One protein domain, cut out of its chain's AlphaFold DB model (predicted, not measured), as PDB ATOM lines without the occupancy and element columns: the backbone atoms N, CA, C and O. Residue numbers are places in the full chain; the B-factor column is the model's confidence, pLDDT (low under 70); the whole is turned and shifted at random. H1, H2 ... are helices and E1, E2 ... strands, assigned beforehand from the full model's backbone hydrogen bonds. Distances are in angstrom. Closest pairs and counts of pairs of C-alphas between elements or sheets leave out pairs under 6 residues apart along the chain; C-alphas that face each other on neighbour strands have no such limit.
ATOM      1  N   ILE A 172     173.367 171.849 164.746       57.41
ATOM      2  CA  ILE A 172     172.307 172.226 165.709       57.41
ATOM      3  C   ILE A 172     171.301 173.226 165.112       57.41
ATOM      4  O   ILE A 172     170.086 173.084 165.276       57.41
ATOM      5  N   ILE A 173     171.787 174.216 164.348       56.78
ATOM      6  CA  ILE A 173     170.937 175.245 163.719       56.78
ATOM      7  C   ILE A 173     169.960 174.616 162.718       56.78
ATOM      8  O   ILE A 173     168.823 175.080 162.574       56.78
ATOM      9  N   SER A 174     170.396 173.581 161.998       66.12
ATOM     10  CA  SER A 174     169.540 172.859 161.059       66.12
ATOM     11  C   SER A 174     168.509 172.004 161.795       66.12
ATOM     12  O   SER A 174     167.340 171.996 161.410       66.12
ATOM     13  N   ASP A 175     168.889 171.386 162.911       71.75
ATOM     14  CA  ASP A 175     168.023 170.471 163.652       71.75
ATOM     15  C   ASP A 175     166.936 171.194 164.453       71.75
ATOM     16  O   ASP A 175     165.785 170.748 164.469       71.75
ATOM     17  N   ARG A 176     167.208 172.386 165.001       78.94
ATOM     18  CA  ARG A 176     166.138 173.198 165.613       78.94
ATOM     19  C   ARG A 176     165.082 173.609 164.582       78.94
ATOM     20  O   ARG A 176     163.893 173.669 164.893       78.94
ATOM     21  N   LYS A 177     165.510 173.921 163.348       81.25
ATOM     22  CA  LYS A 177     164.588 174.272 162.258       81.25
ATOM     23  C   LYS A 177     163.720 173.073 161.904       81.25
ATOM     24  O   LYS A 177     162.542 173.277 161.635       81.25
ATOM     25  N   LYS A 178     164.260 171.851 161.969       85.50
ATOM     26  CA  LYS A 178     163.478 170.620 161.792       85.50
ATOM     27  C   LYS A 178     162.420 170.462 162.883       85.50
ATOM     28  O   LYS A 178     161.278 170.189 162.535       85.50
ATOM     29  N   ILE A 179     162.745 170.697 164.163       89.81
ATOM     30  CA  ILE A 179     161.738 170.669 165.247       89.81
ATOM     31  C   ILE A 179     160.587 171.629 164.922       89.81
ATOM     32  O   ILE A 179     159.435 171.200 164.893       89.81
ATOM     33  N   ALA A 180     160.896 172.891 164.607       86.81
ATOM     34  CA  ALA A 180     159.885 173.880 164.225       86.81
ATOM     35  C   ALA A 180     159.057 173.403 163.019       86.81
ATOM     36  O   ALA A 180     157.841 173.296 163.097       86.81
ATOM     37  N   GLN A 181     159.710 172.990 161.931       85.00
ATOM     38  CA  GLN A 181     159.040 172.506 160.720       85.00
ATOM     39  C   GLN A 181     158.137 171.286 160.956       85.00
ATOM     40  O   GLN A 181     157.140 171.125 160.253       85.00
ATOM     41  N   ILE A 182     158.486 170.407 161.896       89.06
ATOM     42  CA  ILE A 182     157.694 169.220 162.240       89.06
ATOM     43  C   ILE A 182     156.480 169.611 163.090       89.06
ATOM     44  O   ILE A 182     155.384 169.095 162.852       89.06
ATOM     45  N   LEU A 183     156.665 170.500 164.070       90.50
ATOM     46  CA  LEU A 183     155.640 170.844 165.058       90.50
ATOM     47  C   LEU A 183     154.685 171.948 164.593       90.50
ATOM     48  O   LEU A 183     153.490 171.830 164.843       90.50
ATOM     49  N   ASP A 184     155.161 172.945 163.846       86.19
ATOM     50  CA  ASP A 184     154.361 174.084 163.355       86.19
ATOM     51  C   ASP A 184     153.264 173.654 162.358       86.19
ATOM     52  O   ASP A 184     152.368 174.425 162.015       86.19
ATOM     53  N   LYS A 185     153.320 172.404 161.881       83.94
ATOM     54  CA  LYS A 185     152.280 171.777 161.049       83.94
ATOM     55  C   LYS A 185     151.073 171.296 161.856       83.94
ATOM     56  O   LYS A 185     150.038 170.983 161.264       83.94
ATOM     57  N   LEU A 186     151.207 171.183 163.173       88.19
ATOM     58  CA  LEU A 186     150.114 170.859 164.081       88.19
ATOM     59  C   LEU A 186     149.443 172.145 164.584       88.19
ATOM     60  O   LEU A 186     150.052 173.214 164.570       88.19
ATOM     61  N   PRO A 187     148.199 172.063 165.086       90.25
ATOM     62  CA  PRO A 187     147.653 173.126 165.925       90.25
ATOM     63  C   PRO A 187     148.608 173.438 167.092       90.25
ATOM     64  O   PRO A 187     149.133 172.501 167.696       90.25
ATOM     65  N   SER A 188     148.790 174.725 167.429       84.62
ATOM     66  CA  SER A 188     149.774 175.196 168.432       84.62
ATOM     67  C   SER A 188     149.733 174.393 169.734       84.62
ATOM     68  O   SER A 188     150.746 173.840 170.146       84.62
ATOM     69  N   GLU A 189     148.539 174.211 170.310       85.19
ATOM     70  CA  GLU A 189     148.332 173.464 171.563       85.19
ATOM     71  C   GLU A 189     148.853 172.019 171.491       85.19
ATOM     72  O   GLU A 189     149.362 171.468 172.467       85.19
ATOM     73  N   MET A 190     148.756 171.380 170.322       89.19
ATOM     74  CA  MET A 190     149.221 170.009 170.132       89.19
ATOM     75  C   MET A 190     150.746 169.945 170.002       89.19
ATOM     76  O   MET A 190     151.355 169.047 170.587       89.19
ATOM     77  N   GLY A 191     151.355 170.889 169.278       89.88
ATOM     78  CA  GLY A 191     152.812 171.026 169.201       89.88
ATOM     79  C   GLY A 191     153.427 171.322 170.572       89.88
ATOM     80  O   GLY A 191     154.358 170.634 170.987       89.88
ATOM     81  N   GLU A 192     152.832 172.261 171.311       84.12
ATOM     82  CA  GLU A 192     153.197 172.591 172.693       84.12
ATOM     83  C   GLU A 192     153.097 171.359 173.602       84.12
ATOM     84  O   GLU A 192     154.057 171.052 174.305       84.12
ATOM     85  N   SER A 193     152.018 170.569 173.498       88.06
ATOM     86  CA  SER A 193     151.866 169.341 174.297       88.06
ATOM     87  C   SER A 193     152.983 168.317 174.064       88.06
ATOM     88  O   SER A 193     153.403 167.647 175.002       88.06
ATOM     89  N   ILE A 194     153.492 168.186 172.829       93.00
ATOM     90  CA  ILE A 194     154.595 167.257 172.528       93.00
ATOM     91  C   ILE A 194     155.859 167.693 173.267       93.00
ATOM     92  O   ILE A 194     156.553 166.861 173.854       93.00
ATOM     93  N   ILE A 195     156.155 168.992 173.229       87.88
ATOM     94  CA  ILE A 195     157.319 169.562 173.900       87.88
ATOM     95  C   ILE A 195     157.179 169.442 175.415       87.88
ATOM     96  O   ILE A 195     158.120 168.996 176.069       87.88
ATOM     97  N   GLU A 196     156.011 169.773 175.967       82.19
ATOM     98  CA  GLU A 196     155.733 169.633 177.395       82.19
ATOM     99  C   GLU A 196     155.882 168.182 177.865       82.19
ATOM    100  O   GLU A 196     156.529 167.947 178.877       82.19
ATOM    101  N   GLU A 197     155.361 167.193 177.131       89.06
ATOM    102  CA  GLU A 197     155.522 165.777 177.488       89.06
ATOM    103  C   GLU A 197     156.994 165.341 177.447       89.06
ATOM    104  O   GLU A 197     157.501 164.770 178.417       89.06
ATOM    105  N   LEU A 198     157.707 165.652 176.359       90.38
ATOM    106  CA  LEU A 198     159.132 165.330 176.220       90.38
ATOM    107  C   LEU A 198     159.998 165.996 177.291       90.38
ATOM    108  O   LEU A 198     161.056 165.467 177.624       90.38
ATOM    109  N   TYR A 199     159.558 167.130 177.823       78.44
ATOM    110  CA  TYR A 199     160.290 167.898 178.814       78.44
ATOM    111  C   TYR A 199     159.935 167.514 180.257       78.44
ATOM    112  O   TYR A 199     160.829 167.221 181.048       78.44
ATOM    113  N   ILE A 200     158.643 167.501 180.602       75.00
ATOM    114  CA  ILE A 200     158.138 167.231 181.957       75.00
ATOM    115  C   ILE A 200     158.257 165.743 182.274       75.00
ATOM    116  O   ILE A 200     158.772 165.363 183.320       75.00
ATOM    117  N   ASN A 201     157.793 164.888 181.364       81.56
ATOM    118  CA  ASN A 201     157.783 163.444 181.590       81.56
ATOM    119  C   ASN A 201     159.083 162.776 181.119       81.56
ATOM    120  O   ASN A 201     159.173 161.542 181.129       81.56
ATOM    121  N   GLU A 202     160.037 163.568 180.611       86.62
ATOM    122  CA  GLU A 202     161.233 163.131 179.875       86.62
ATOM    123  C   GLU A 202     160.930 162.079 178.790       86.62
ATOM    124  O   GLU A 202     161.772 161.254 178.425       86.62
ATOM    125  N   SER A 203     159.679 162.039 178.319       94.06
ATOM    126  CA  SER A 203     159.194 161.025 177.396       94.06
ATOM    127  C   SER A 203     157.824 161.338 176.835       94.06
ATOM    128  O   SER A 203     157.002 161.994 177.463       94.06
ATOM    129  N   ILE A 204     157.556 160.764 175.669       96.38
ATOM    130  CA  ILE A 204     156.250 160.810 175.025       96.38
ATOM    131  C   ILE A 204     155.864 159.412 174.565       96.38
ATOM    132  O   ILE A 204     156.722 158.613 174.183       96.38
ATOM    133  N   SER A 205     154.574 159.096 174.617       96.06
ATOM    134  CA  SER A 205     154.053 157.841 174.075       96.06
ATOM    135  C   SER A 205     153.281 158.098 172.789       96.06
ATOM    136  O   SER A 205     152.548 159.078 172.679       96.06
ATOM    137  N   GLY A 206     153.428 157.212 171.811       94.50
ATOM    138  CA  GLY A 206     152.769 157.374 170.522       94.50
ATOM    139  C   GLY A 206     152.875 156.147 169.632       94.50
ATOM    140  O   GLY A 206     153.641 155.216 169.891       94.50
ATOM    141  N   GLY A 207     152.079 156.156 168.564       93.50
ATOM    142  CA  GLY A 207     152.271 155.229 167.454       93.50
ATOM    143  C   GLY A 207     153.552 155.544 166.680       93.50
ATOM    144  O   GLY A 207     154.216 156.550 166.927       93.50
ATOM    145  N   LEU A 208     153.882 154.674 165.730       92.94
ATOM    146  CA  LEU A 208     154.940 154.912 164.756       92.94
ATOM    147  C   LEU A 208     154.354 154.795 163.351       92.94
ATOM    148  O   LEU A 208     153.928 153.714 162.936       92.94
ATOM    149  N   THR A 209     154.346 155.900 162.618       90.12
ATOM    150  CA  THR A 209     154.003 155.934 161.200       90.12
ATOM    151  C   THR A 209     155.158 155.309 160.427       90.12
ATOM    152  O   THR A 209     156.208 155.920 160.246       90.12
ATOM    153  N   LEU A 210     154.991 154.062 159.983       86.94
ATOM    154  CA  LEU A 210     156.011 153.342 159.203       86.94
ATOM    155  C   LEU A 210     156.171 153.894 157.782       86.94
ATOM    156  O   LEU A 210     157.167 153.614 157.117       86.94
ATOM    157  N   GLN A 211     155.149 154.603 157.310       81.56
ATOM    158  CA  GLN A 211     154.958 154.983 155.922       81.56
ATOM    159  C   GLN A 211     154.032 156.204 155.855       81.56
ATOM    160  O   GLN A 211     152.855 156.108 156.202       81.56
ATOM    161  N   PHE A 212     154.554 157.352 155.418       78.94
ATOM    162  CA  PHE A 212     153.761 158.575 155.275       78.94
ATOM    163  C   PHE A 212     152.977 158.557 153.963       78.94
ATOM    164  O   PHE A 212     153.544 158.290 152.896       78.94
ATOM    165  N   ILE A 213     151.679 158.850 154.057       75.25
ATOM    166  CA  ILE A 213     150.754 158.951 152.925       75.25
ATOM    167  C   ILE A 213     150.389 160.434 152.754       75.25
ATOM    168  O   ILE A 213     149.708 160.985 153.620       75.25
ATOM    169  N   PRO A 214     150.850 161.093 151.680       68.81
ATOM    170  CA  PRO A 214     150.682 162.533 151.460       68.81
ATOM    171  C   PRO A 214     149.230 163.032 151.459       68.81
ATOM    172  O   PRO A 214     148.967 164.185 151.804       68.81
ATOM    173  N   GLU A 215     148.282 162.178 151.071       71.06
ATOM    174  CA  GLU A 215     146.855 162.495 150.993       71.06
ATOM    175  C   GLU A 215     146.166 162.518 152.366       71.06
ATOM    176  O   GLU A 215     145.051 163.036 152.482       71.06
ATOM    177  N   LEU A 216     146.794 161.956 153.406       77.12
ATOM    178  CA  LEU A 216     146.226 161.920 154.751       77.12
ATOM    179  C   LEU A 216     146.538 163.206 155.536       77.12
ATOM    180  O   LEU A 216     147.610 163.795 155.377       77.12
ATOM    181  N   PRO A 217     145.623 163.653 156.418       82.06
ATOM    182  CA  PRO A 217     145.905 164.750 157.334       82.06
ATOM    183  C   PRO A 217     147.086 164.426 158.248       82.06
ATOM    184  O   PRO A 217     147.166 163.336 158.809       82.06
ATOM    185  N   TYR A 218     147.956 165.412 158.442       85.06
ATOM    186  CA  TYR A 218     149.096 165.303 159.341       85.06
ATOM    187  C   TYR A 218     148.641 165.232 160.806       85.06
ATOM    188  O   TYR A 218     147.862 166.073 161.261       85.06
ATOM    189  N   SER A 219     149.111 164.222 161.539       89.88
ATOM    190  CA  SER A 219     148.666 163.904 162.901       89.88
ATOM    191  C   SER A 219     149.767 164.055 163.962       89.88
ATOM    192  O   SER A 219     150.954 164.151 163.654       89.88
ATOM    193  N   LYS A 220     149.390 164.003 165.253       92.19
ATOM    194  CA  LYS A 220     150.351 163.949 166.377       92.19
ATOM    195  C   LYS A 220     151.329 162.776 166.232       92.19
ATOM    196  O   LYS A 220     152.523 162.939 166.464       92.19
ATOM    197  N   SER A 221     150.830 161.604 165.831       92.62
ATOM    198  CA  SER A 221     151.656 160.410 165.607       92.62
ATOM    199  C   SER A 221     152.652 160.612 164.468       92.62
ATOM    200  O   SER A 221     153.783 160.141 164.572       92.62
ATOM    201  N   ASP A 222     152.273 161.351 163.422       90.75
ATOM    202  CA  ASP A 222     153.173 161.692 162.318       90.75
ATOM    203  C   ASP A 222     154.304 162.603 162.787       90.75
ATOM    204  O   ASP A 222     155.463 162.335 162.480       90.75
ATOM    205  N   ALA A 223     153.995 163.611 163.606       92.88
ATOM    206  CA  ALA A 223     155.012 164.478 164.196       92.88
ATOM    207  C   ALA A 223     155.981 163.711 165.103       92.88
ATOM    208  O   ALA A 223     157.192 163.842 164.947       92.88
ATOM    209  N   ILE A 224     155.471 162.859 165.999       95.81
ATOM    210  CA  ILE A 224     156.303 161.989 166.851       95.81
ATOM    211  C   ILE A 224     157.197 161.091 165.985       95.81
ATOM    212  O   ILE A 224     158.391 160.959 166.247       95.81
ATOM    213  N   SER A 225     156.641 160.516 164.920       94.06
ATOM    214  CA  SER A 225     157.386 159.650 164.007       94.06
ATOM    215  C   SER A 225     158.483 160.417 163.267       94.06
ATOM    216  O   SER A 225     159.605 159.931 163.181       94.06
ATOM    217  N   LEU A 226     158.208 161.633 162.785       92.19
ATOM    218  CA  LEU A 226     159.219 162.477 162.142       92.19
ATOM    219  C   LEU A 226     160.319 162.911 163.113       92.19
ATOM    220  O   LEU A 226     161.485 162.903 162.722       92.19
ATOM    221  N   LEU A 227     159.990 163.235 164.368       94.50
ATOM    222  CA  LEU A 227     161.006 163.487 165.396       94.50
ATOM    223  C   LEU A 227     161.903 162.254 165.586       94.50
ATOM    224  O   LEU A 227     163.119 162.395 165.679       94.50
ATOM    225  N   PHE A 228     161.321 161.050 165.599       95.56
ATOM    226  CA  PHE A 228     162.077 159.799 165.713       95.56
ATOM    227  C   PHE A 228     163.003 159.570 164.513       95.56
ATOM    228  O   PHE A 228     164.198 159.346 164.692       95.56
ATOM    229  N   TYR A 229     162.478 159.675 163.293       91.75
ATOM    230  CA  TYR A 229     163.254 159.459 162.073       91.75
ATOM    231  C   TYR A 229     164.387 160.475 161.889       91.75
ATOM    232  O   TYR A 229     165.436 160.132 161.354       91.75
ATOM    233  N   ASN A 230     164.214 161.704 162.386       90.00
ATOM    234  CA  ASN A 230     165.260 162.729 162.391       90.00
ATOM    235  C   ASN A 230     166.255 162.583 163.560       90.00
ATOM    236  O   ASN A 230     167.125 163.434 163.721       90.00
ATOM    237  N   GLY A 231     166.132 161.544 164.394       91.75
ATOM    238  CA  GLY A 231     167.016 161.318 165.542       91.75
ATOM    239  C   GLY A 231     166.825 162.309 166.695       91.75
ATOM    240  O   GLY A 231     167.664 162.366 167.592       91.75
ATOM    241  N   LEU A 232     165.731 163.078 166.697       93.56
ATOM    242  CA  LEU A 232     165.404 164.058 167.741       93.56
ATOM    243  C   LEU A 232     164.778 163.383 168.970       93.56
ATOM    244  O   LEU A 232     164.914 163.845 170.099       93.56
ATOM    245  N   ILE A 233     164.130 162.241 168.769       96.56
ATOM    246  CA  ILE A 233     163.730 161.331 169.843       96.56
ATOM    247  C   ILE A 233     164.103 159.906 169.451       96.56
ATOM    248  O   ILE A 233     164.394 159.609 168.295       96.56
ATOM    249  N   THR A 234     164.088 158.997 170.413       97.31
ATOM    250  CA  THR A 234     164.467 157.608 170.188       97.31
ATOM    251  C   THR A 234     163.561 156.650 170.938       97.31
ATOM    252  O   THR A 234     162.958 157.025 171.945       97.31
ATOM    253  N   ILE A 235     163.444 155.414 170.451       97.50
ATOM    254  CA  ILE A 235     162.612 154.399 171.095       97.50
ATOM    255  C   ILE A 235     163.257 154.019 172.427       97.50
ATOM    256  O   ILE A 235     164.397 153.570 172.466       97.50
ATOM    257  N   ASP A 236     162.506 154.122 173.518       96.38
ATOM    258  CA  ASP A 236     162.895 153.554 174.808       96.38
ATOM    259  C   ASP A 236     162.355 152.128 174.954       96.38
ATOM    260  O   ASP A 236     163.112 151.184 175.180       96.38
ATOM    261  N   LYS A 237     161.049 151.940 174.762       95.50
ATOM    262  CA  LYS A 237     160.391 150.628 174.852       95.50
ATOM    263  C   LYS A 237     159.050 150.624 174.128       95.50
ATOM    264  O   LYS A 237     158.558 151.668 173.712       95.50
ATOM    265  N   MET A 238     158.445 149.445 174.022       95.38
ATOM    266  CA  MET A 238     157.094 149.272 173.496       95.38
ATOM    267  C   MET A 238     156.252 148.455 174.476       95.38
ATOM    268  O   MET A 238     156.667 147.377 174.902       95.38
ATOM    269  N   THR A 239     155.054 148.945 174.786       93.88
ATOM    270  CA  THR A 239     154.081 148.264 175.649       93.88
ATOM    271  C   THR A 239     152.742 148.207 174.926       93.88
ATOM    272  O   THR A 239     152.222 149.240 174.517       93.88
ATOM    273  N   ALA A 240     152.179 147.005 174.759       91.88
ATOM    274  CA  ALA A 240     150.878 146.794 174.109       91.88
ATOM    275  C   ALA A 240     150.731 147.487 172.730       91.88
ATOM    276  O   ALA A 240     149.672 148.008 172.397       91.88
ATOM    277  N   GLY A 241     151.805 147.505 171.929       88.44
ATOM    278  CA  GLY A 241     151.818 148.122 170.596       88.44
ATOM    279  C   GLY A 241     152.003 149.645 170.577       88.44
ATOM    280  O   GLY A 241     152.006 150.231 169.500       88.44
ATOM    281  N   ILE A 242     152.186 150.283 171.737       94.75
ATOM    282  CA  ILE A 242     152.468 151.717 171.859       94.75
ATOM    283  C   ILE A 242     153.942 151.898 172.210       94.75
ATOM    284  O   ILE A 242     154.447 151.272 173.149       94.75
ATOM    285  N   TYR A 243     154.632 152.755 171.463       97.00
ATOM    286  CA  TYR A 243     156.021 153.097 171.739       97.00
ATOM    287  C   TYR A 243     156.096 154.207 172.779       97.00
ATOM    288  O   TYR A 243     155.319 155.162 172.745       97.00
ATOM    289  N   ARG A 244     157.069 154.085 173.680       97.19
ATOM    290  CA  ARG A 244     157.568 155.181 174.507       97.19
ATOM    291  C   ARG A 244     158.866 155.681 173.890       97.19
ATOM    292  O   ARG A 244     159.772 154.881 173.647       97.19
ATOM    293  N   TYR A 245     158.960 156.989 173.705       97.94
ATOM    294  CA  TYR A 245     160.132 157.673 173.181       97.94
ATOM    295  C   TYR A 245     160.752 158.590 174.230       97.94
ATOM    296  O   TYR A 245     160.052 159.087 175.112       97.94
ATOM    297  N   VAL A 246     162.057 158.821 174.111       96.75
ATOM    298  CA  VAL A 246     162.845 159.730 174.960       96.75
ATOM    299  C   VAL A 246     163.799 160.554 174.098       96.75
ATOM    300  O   VAL A 246     164.101 160.168 172.969       96.75
ATOM    301  N   ILE A 247     164.311 161.662 174.629       95.12
ATOM    302  CA  ILE A 247     165.419 162.391 173.997       95.12
ATOM    303  C   ILE A 247     166.695 161.532 174.133       95.12
ATOM    304  O   ILE A 247     166.987 161.073 175.241       95.12
TER     305      ILE A 247
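Overview. This is residues 172 to 247 of the 370 residues of a protein of Ignavibacteriaceae bacterium (UniProt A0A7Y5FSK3). A helix, H3, sits in the middle of this domain, with a small antiparallel sheet of three strands on one side of it and H1 packed on it from another side; H2 slants from the end of H1 towards the sheet's E1 edge. The link of residues 207 to 219 makes a wide loop between E1 and H3. The printed part has 76 residues with three named helices and three named strands, in the order H1, H2, E1, H3, E2, E3, of mixed class, and the sheet's order is E1, E3, E2. The whole is compact and rounded, with a radius of gyration of the C-alphas of 11.9 A and spans of 29 by 29 by 23 A.

Along the chain. Find C-alpha 172 at (172.307, 172.226, 165.709); from there H1 runs to residue 183, 16.7 A away. H2, residues 188 to 200, covers 17.8 A. E1 is residues 204 to 206. Look next for C-alpha 220 at (150.351, 163.949, 166.377), where H3 begins; it ends at residue 229, 14.3 A on. E2, residues 234 to 239, covers 15.0 A, and E3, residues 242 to 246, ends with C-alpha 246 at (162.845, 159.730, 174.960).

Arrangement. Begin at the inner strand E3. It is antiparallel to E2 at 148 degrees, a hairpin, with N 244 and O 237 2.8 A apart, within hydrogen-bond range. On its other side E1 is antiparallel at 150 degrees, with N 206 and O 243 at 2.9 A. H3 is on the sheet at a height of 8.4 A, across the strands, at 72 degrees to E1 on the local plane. It lies over E1 and only just not over E2, on which 2 of its C-alphas fall. E1, H3 and E2 form a split strand-helix-strand unit, two strands running the same way with E3 between them, and its crossover is right-handed. H1 touches H3 with residues 179 to 183 alone, at a shallow tilt of 23 degrees, opposite ways; the closest C-alphas, of Ile 182 and Ala 223, are 5.8 A apart. H1 is apart from the three strands. H2 only grazes the sheet, with residues 193 to 199. In H2 and H3 every O i to N i+4 pair is within hydrogen-bond range; in H1, 7 of 8 are.

Size, cuts and confidence. The farthest C-alphas, of Ile 173 and Ala 240, are 36.3 A apart. The printed part has no cut; its one long link is E1 to H3. Mean pLDDT of the printed part is 87.7; residues 172 to 174 and 214 are under 70.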